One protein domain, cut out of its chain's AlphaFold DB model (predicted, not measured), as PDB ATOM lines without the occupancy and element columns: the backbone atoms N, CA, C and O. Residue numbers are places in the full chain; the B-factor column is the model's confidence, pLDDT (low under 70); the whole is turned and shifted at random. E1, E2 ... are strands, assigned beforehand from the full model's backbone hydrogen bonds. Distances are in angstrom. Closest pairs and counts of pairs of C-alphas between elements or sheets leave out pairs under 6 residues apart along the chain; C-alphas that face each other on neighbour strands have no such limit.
ATOM      1  N   ASP A  32     130.959  83.416  86.519       66.69
ATOM      2  CA  ASP A  32     129.669  82.972  85.963       66.69
ATOM      3  C   ASP A  32     128.422  83.189  86.833       66.69
ATOM      4  O   ASP A  32     127.302  82.983  86.362       66.69
ATOM      5  N   LYS A  33     128.566  83.659  88.081       78.62
ATOM      6  CA  LYS A  33     127.401  83.997  88.911       78.62
ATOM      7  C   LYS A  33     126.824  85.369  88.587       78.62
ATOM      8  O   LYS A  33     125.636  85.555  88.802       78.62
ATOM      9  N   LEU A  34     127.605  86.323  88.083       80.56
ATOM     10  CA  LEU A  34     127.057  87.613  87.662       80.56
ATOM     11  C   LEU A  34     126.587  87.527  86.209       80.56
ATOM     12  O   LEU A  34     127.385  87.252  85.317       80.56
ATOM     13  N   ARG A  35     125.303  87.784  85.972       81.88
ATOM     14  CA  ARG A  35     124.721  87.852  84.629       81.88
ATOM     15  C   ARG A  35     124.081  89.211  84.406       81.88
ATOM     16  O   ARG A  35     123.256  89.636  85.213       81.88
ATOM     17  N   LEU A  36     124.442  89.849  83.301       84.31
ATOM     18  CA  LEU A  36     123.831  91.076  82.801       84.31
ATOM     19  C   LEU A  36     123.037  90.748  81.531       84.31
ATOM     20  O   LEU A  36     123.557  90.085  80.635       84.31
ATOM     21  N   ALA A  37     121.779  91.178  81.471       86.06
ATOM     22  CA  ALA A  37     120.903  90.984  80.318       86.06
ATOM     23  C   ALA A  37     120.181  92.283  79.948       86.06
ATOM     24  O   ALA A  37     119.795  93.058  80.827       86.06
ATOM     25  N   PHE A  38     119.949  92.484  78.652       86.12
ATOM     26  CA  PHE A  38     119.283  93.668  78.109       86.12
ATOM     27  C   PHE A  38     117.898  93.307  77.557       86.12
ATOM     28  O   PHE A  38     117.739  92.224  76.989       86.12
ATOM     29  N   PRO A  39     116.881  94.185  77.676       78.44
ATOM     30  CA  PRO A  39     115.527  93.890  77.194       78.44
ATOM     31  C   PRO A  39     115.441  93.592  75.694       78.44
ATOM     32  O   PRO A  39     114.532  92.892  75.265       78.44
ATOM     33  N   GLN A  40     116.382  94.116  74.904       77.94
ATOM     34  CA  GLN A  40     116.442  93.897  73.457       77.94
ATOM     35  C   GLN A  40     117.172  92.596  73.076       77.94
ATOM     36  O   GLN A  40     117.260  92.269  71.897       77.94
ATOM     37  N   GLY A  41     117.660  91.828  74.058       73.88
ATOM     38  CA  GLY A  41     118.293  90.525  73.837       73.88
ATOM     39  C   GLY A  41     119.758  90.589  73.400       73.88
ATOM     40  O   GLY A  41     120.309  89.576  72.977       73.88
ATOM     41  N   GLU A  42     120.397  91.753  73.500       75.50
ATOM     42  CA  GLU A  42     121.822  91.917  73.209       75.50
ATOM     43  C   GLU A  42     122.667  91.067  74.170       75.50
ATOM     44  O   GLU A  42     122.436  91.041  75.383       75.50
ATOM     45  N   ALA A  43     123.652  90.351  73.621       71.19
ATOM     46  CA  ALA A  43     124.563  89.542  74.418       71.19
ATOM     47  C   ALA A  43     125.577  90.443  75.131       71.19
ATOM     48  O   ALA A  43     126.308  91.201  74.490       71.19
ATOM     49  N   TRP A  44     125.649  90.332  76.459       73.06
ATOM     50  CA  TRP A  44     126.655  91.049  77.236       73.06
ATOM     51  C   TRP A  44     128.062  90.572  76.860       73.06
ATOM     52  O   TRP A  44     128.395  89.398  77.033       73.06
ATOM     53  N   THR A  45     128.880  91.497  76.352       69.19
ATOM     54  CA  THR A  45     130.276  91.248  75.982       69.19
ATOM     55  C   THR A  45     131.159  92.210  76.777       69.19
ATOM     56  O   THR A  45     131.256  93.376  76.400       69.19
ATOM     57  N   PRO A  46     131.791  91.757  77.875       67.19
ATOM     58  CA  PRO A  46     132.635  92.616  78.695       67.19
ATOM     59  C   PRO A  46     133.736  93.281  77.858       67.19
ATOM     60  O   PRO A  46     134.476  92.596  77.150       67.19
ATOM     61  N   GLY A  47     133.863  94.605  77.956       70.81
ATOM     62  CA  GLY A  47     134.860  95.385  77.224       70.81
ATOM     63  C   GLY A  47     135.311  96.635  77.980       70.81
ATOM     64  O   GLY A  47     135.004  96.818  79.158       70.81
ATOM     65  N   ASP A  48     136.057  97.502  77.292       70.94
ATOM     66  CA  ASP A  48     136.603  98.733  77.886       70.94
ATOM     67  C   ASP A  48     135.527  99.801  78.145       70.94
ATOM     68  O   ASP A  48     135.643 100.599  79.080       70.94
ATOM     69  N   ASN A  49     134.460  99.796  77.341       71.62
ATOM     70  CA  ASN A  49     133.329 100.705  77.494       71.62
ATOM     71  C   ASN A  49     132.300 100.152  78.492       71.62
ATOM     72  O   ASN A  49     132.101  98.942  78.560       71.62
ATOM     73  N   PRO A  50     131.610 101.022  79.250       76.19
ATOM     74  CA  PRO A  50     130.529 100.586  80.123       76.19
ATOM     75  C   PRO A  50     129.313 100.115  79.312       76.19
ATOM     76  O   PRO A  50     128.837 100.835  78.437       76.19
ATOM     77  N   ASP A  51     128.769  98.946  79.658       79.38
ATOM     78  CA  ASP A  51     127.534  98.428  79.052       79.38
ATOM     79  C   ASP A  51     126.267  99.131  79.585       79.38
ATOM     80  O   ASP A  51     125.248  99.233  78.902       79.38
ATOM     81  N   VAL A  52     126.325  99.632  80.824       83.56
ATOM     82  CA  VAL A  52     125.239 100.381  81.471       83.56
ATOM     83  C   VAL A  52     125.680 101.823  81.669       83.56
ATOM     84  O   VAL A  52     126.674 102.097  82.344       83.56
ATOM     85  N   LEU A  53     124.915 102.751  81.102       84.06
ATOM     86  CA  LEU A  53     125.087 104.184  81.299       84.06
ATOM     87  C   LEU A  53     124.057 104.681  82.305       84.06
ATOM     88  O   LEU A  53     122.888 104.314  82.224       84.06
ATOM     89  N   ILE A  54     124.497 105.529  83.230       83.94
ATOM     90  CA  ILE A  54     123.632 106.242  84.173       83.94
ATOM     91  C   ILE A  54     123.794 107.726  83.875       83.94
ATOM     92  O   ILE A  54     124.897 108.271  83.978       83.94
ATOM     93  N   PHE A  55     122.710 108.364  83.458       82.81
ATOM     94  CA  PHE A  55     122.690 109.773  83.107       82.81
ATOM     95  C   PHE A  55     122.363 110.623  84.344       82.81
ATOM     96  O   PHE A  55     121.641 110.172  85.236       82.81
ATOM     97  N   PRO A  56     122.858 111.873  84.426       79.88
ATOM     98  CA  PRO A  56     122.603 112.749  85.572       79.88
ATOM     99  C   PRO A  56     121.120 113.027  85.869       79.88
ATOM    100  O   PRO A  56     120.789 113.348  87.006       79.88
ATOM    101  N   GLY A  57     120.235 112.910  84.871       81.19
ATOM    102  CA  GLY A  57     118.784 113.065  85.032       81.19
ATOM    103  C   GLY A  57     118.085 111.847  85.644       81.19
ATOM    104  O   GLY A  57     116.876 111.882  85.858       81.19
ATOM    105  N   GLY A  58     118.835 110.784  85.955       81.25
ATOM    106  CA  GLY A  58     118.302 109.518  86.453       81.25
ATOM    107  C   GLY A  58     117.902 108.550  85.343       81.25
ATOM    108  O   GLY A  58     117.557 107.406  85.639       81.25
ATOM    109  N   GLU A  59     117.984 108.957  84.071       86.50
ATOM    110  CA  GLU A  59     117.845 108.013  82.971       86.50
ATOM    111  C   GLU A  59     118.995 107.008  82.984       86.50
ATOM    112  O   GLU A  59     120.120 107.316  83.386       86.50
ATOM    113  N   MET A  60     118.742 105.793  82.508       88.56
ATOM    114  CA  MET A  60     119.794 104.787  82.390       88.56
ATOM    115  C   MET A  60     119.527 103.779  81.278       88.56
ATOM    116  O   MET A  60     118.395 103.634  80.817       88.56
ATOM    117  N   THR A  61     120.563 103.051  80.858       87.00
ATOM    118  CA  THR A  61     120.396 101.874  79.990       87.00
ATOM    119  C   THR A  61     119.522 100.848  80.715       87.00
ATOM    120  O   THR A  61     119.898 100.448  81.812       87.00
ATOM    121  N   PRO A  62     118.387 100.387  80.154       89.12
ATOM    122  CA  PRO A  62     117.587  99.330  80.768       89.12
ATOM    123  C   PRO A  62     118.362  98.015  80.853       89.12
ATOM    124  O   PRO A  62     118.922  97.564  79.855       89.12
ATOM    125  N   PHE A  63     118.362  97.365  82.015       89.44
ATOM    126  CA  PHE A  63     119.120  96.132  82.224       89.44
ATOM    127  C   PHE A  63     118.502  95.253  83.309       89.44
ATOM    128  O   PHE A  63     117.721  95.704  84.148       89.44
ATOM    129  N   ARG A  64     118.892  93.981  83.307       88.38
ATOM    130  CA  ARG A  64     118.651  93.025  84.383       88.38
ATOM    131  C   ARG A  64     119.977  92.468  84.865       88.38
ATOM    132  O   ARG A  64     120.769  91.974  84.067       88.38
ATOM    133  N   LEU A  65     120.180  92.516  86.173       87.69
ATOM    134  CA  LEU A  65     121.344  91.977  86.853       87.69
ATOM    135  C   LEU A  65     120.931  90.791  87.724       87.69
ATOM    136  O   LEU A  65     120.070  90.930  88.589       87.69
ATOM    137  N   THR A  66     121.570  89.645  87.534       86.38
ATOM    138  CA  THR A  66     121.321  88.424  88.311       86.38
ATOM    139  C   THR A  66     122.613  87.953  88.972       86.38
ATOM    140  O   THR A  66     123.677  88.023  88.356       86.38
ATOM    141  N   VAL A  67     122.523  87.469  90.217       84.19
ATOM    142  CA  VAL A  67     123.658  86.921  90.977       84.19
ATOM    143  C   VAL A  67     123.365  85.473  91.384       84.19
ATOM    144  O   VAL A  67     122.543  85.213  92.257       84.19
ATOM    145  N   GLY A  68     124.056  84.516  90.771       80.62
ATOM    146  CA  GLY A  68     123.830  83.085  90.956       80.62
ATOM    147  C   GLY A  68     122.433  82.683  90.488       80.62
ATOM    148  O   GLY A  68     121.999  83.080  89.410       80.62
ATOM    149  N   GLU A  69     121.732  81.917  91.322       77.88
ATOM    150  CA  GLU A  69     120.328  81.535  91.103       77.88
ATOM    151  C   GLU A  69     119.339  82.465  91.824       77.88
ATOM    152  O   GLU A  69     118.138  82.205  91.848       77.88
ATOM    153  N   ALA A  70     119.829  83.546  92.441       72.94
ATOM    154  CA  ALA A  70     118.971  84.483  93.150       72.94
ATOM    155  C   ALA A  70     118.084  85.271  92.179       72.94
ATOM    156  O   ALA A  70     118.433  85.498  91.018       72.94
ATOM    157  N   THR A  71     116.952  85.757  92.687       71.25
ATOM    158  CA  THR A  71     116.078  86.674  91.955       71.25
ATOM    159  C   THR A  71     116.862  87.936  91.588       71.25
ATOM    160  O   THR A  71     117.283  88.696  92.460       71.25
ATOM    161  N   GLY A  72     117.108  88.129  90.291       80.56
ATOM    162  CA  GLY A  72     117.804  89.306  89.779       80.56
ATOM    163  C   GLY A  72     117.002  90.598  89.954       80.56
ATOM    164  O   GLY A  72     115.789  90.575  90.166       80.56
ATOM    165  N   ILE A  73     117.679  91.735  89.816       87.50
ATOM    166  CA  ILE A  73     117.092  93.076  89.862       87.50
ATOM    167  C   ILE A  73     117.045  93.620  88.435       87.50
ATOM    168  O   ILE A  73     118.024  93.507  87.697       87.50
ATOM    169  N   ALA A  74     115.918  94.200  88.032       89.81
ATOM    170  CA  ALA A  74     115.763  94.837  86.730       89.81
ATOM    171  C   ALA A  74     115.490  96.330  86.895       89.81
ATOM    172  O   ALA A  74     114.739  96.714  87.787       89.81
ATOM    173  N   PHE A  75     116.060  97.148  86.015       90.69
ATOM    174  CA  PHE A  75     115.833  98.587  85.957       90.69
ATOM    175  C   PHE A  75     115.345  98.994  84.570       90.69
ATOM    176  O   PHE A  75     115.838  98.501  83.550       90.69
ATOM    177  N   ASN A  76     114.371  99.903  84.531       89.81
ATOM    178  CA  ASN A  76     113.898 100.507  83.289       89.81
ATOM    179  C   ASN A  76     114.704 101.766  82.926       89.81
ATOM    180  O   ASN A  76     115.589 102.201  83.660       89.81
ATOM    181  N   ALA A  77     114.353 102.391  81.799       89.50
ATOM    182  CA  ALA A  77     115.041 103.586  81.308       89.50
ATOM    183  C   ALA A  77     114.939 104.809  82.241       89.50
ATOM    184  O   ALA A  77     115.684 105.766  82.063       89.50
ATOM    185  N   ARG A  78     114.016 104.790  83.211       90.06
ATOM    186  CA  ARG A  78     113.791 105.855  84.199       90.06
ATOM    187  C   ARG A  78     114.522 105.606  85.523       90.06
ATOM    188  O   ARG A  78     114.314 106.354  86.470       90.06
ATOM    189  N   GLY A  79     115.308 104.531  85.613       86.06
ATOM    190  CA  GLY A  79     115.973 104.130  86.852       86.06
ATOM    191  C   GLY A  79     115.047 103.474  87.876       86.06
ATOM    192  O   GLY A  79     115.442 103.266  89.022       86.06
ATOM    193  N   GLU A  80     113.823 103.116  87.491       89.69
ATOM    194  CA  GLU A  80     112.879 102.452  88.384       89.69
ATOM    195  C   GLU A  80     113.154 100.947  88.394       89.69
ATOM    196  O   GLU A  80     113.245 100.309  87.336       89.69
ATOM    197  N   SER A  81     113.252 100.365  89.592       88.56
ATOM    198  CA  SER A  81     113.343  98.917  89.741       88.56
ATOM    199  C   SER A  81     112.019  98.274  89.335       88.56
ATOM    200  O   SER A  81     110.971  98.604  89.892       88.56
ATOM    201  N   GLN A  82     112.057  97.338  88.396       82.00
ATOM    202  CA  GLN A  82     110.866  96.636  87.948       82.00
ATOM    203  C   GLN A  82     110.646  95.360  88.768       82.00
ATOM    204  O   GLN A  82     111.579  94.561  88.910       82.00
ATOM    205  N   PRO A  83     109.420  95.121  89.271       68.88
ATOM    206  CA  PRO A  83     109.043  93.796  89.734       68.88
ATOM    207  C   PRO A  83     109.118  92.811  88.559       68.88
ATOM    208  O   PRO A  83     108.968  93.181  87.393       68.88
ATOM    209  N   GLN A  84     109.405  91.548  88.862       64.06
ATOM    210  CA  GLN A  84     109.577  90.503  87.855       64.06
ATOM    211  C   GLN A  84     108.327  90.407  86.953       64.06
ATOM    212  O   GLN A  84     107.215  90.472  87.482       64.06
TER     213      GLN A  84
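This is residues 32 to 84 of the 89 residues of a protein of Klebsiella oxytoca (UniProt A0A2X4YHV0). With little regular structure, this is a small three-strand sheet from which a long loop, residues 38 to 62, swings out between E1 and E2, while the end of the printed part folds back beside E3. The 53 printed residues hold three named strands and no named helix, 12 residues in named elements: all strand, antiparallel, order E1, E2, E3. The whole is compact, radius of gyration of the C-alphas 11.3 A, spanning 32 by 30 by 17 A.

Find E2, residues 63 to 67, 13.5 A long, from C-alpha 63 at (119.120, 96.132, 82.224). E1, residues 34 to 37, begins at (127.057, 87.613, 87.662); E3, residues 73 to 75, ends at (115.833, 98.587, 85.957).

The strands form a meander, each the antiparallel neighbour of the one before. In hairpin E1 and E2, 158 degrees, N 35 and O 66 are 2.9 A apart, within hydrogen-bond range. In hairpin E2 and E3, 168 degrees, look for N 65 and O 73 at 2.8 A, also within range. Edge strands E1 and E3 are apart. Residues 74 to 75 of E3 pair antiparallel with residues 81 to 82.

The farthest C-alphas, Gly 57 and Glu 69, are 32.1 A apart. The printed part has no cut; the link E1 to E2 is long, 25 residues. pLDDT is under 70 at residues 32, 45 to 46 and 83 to 84.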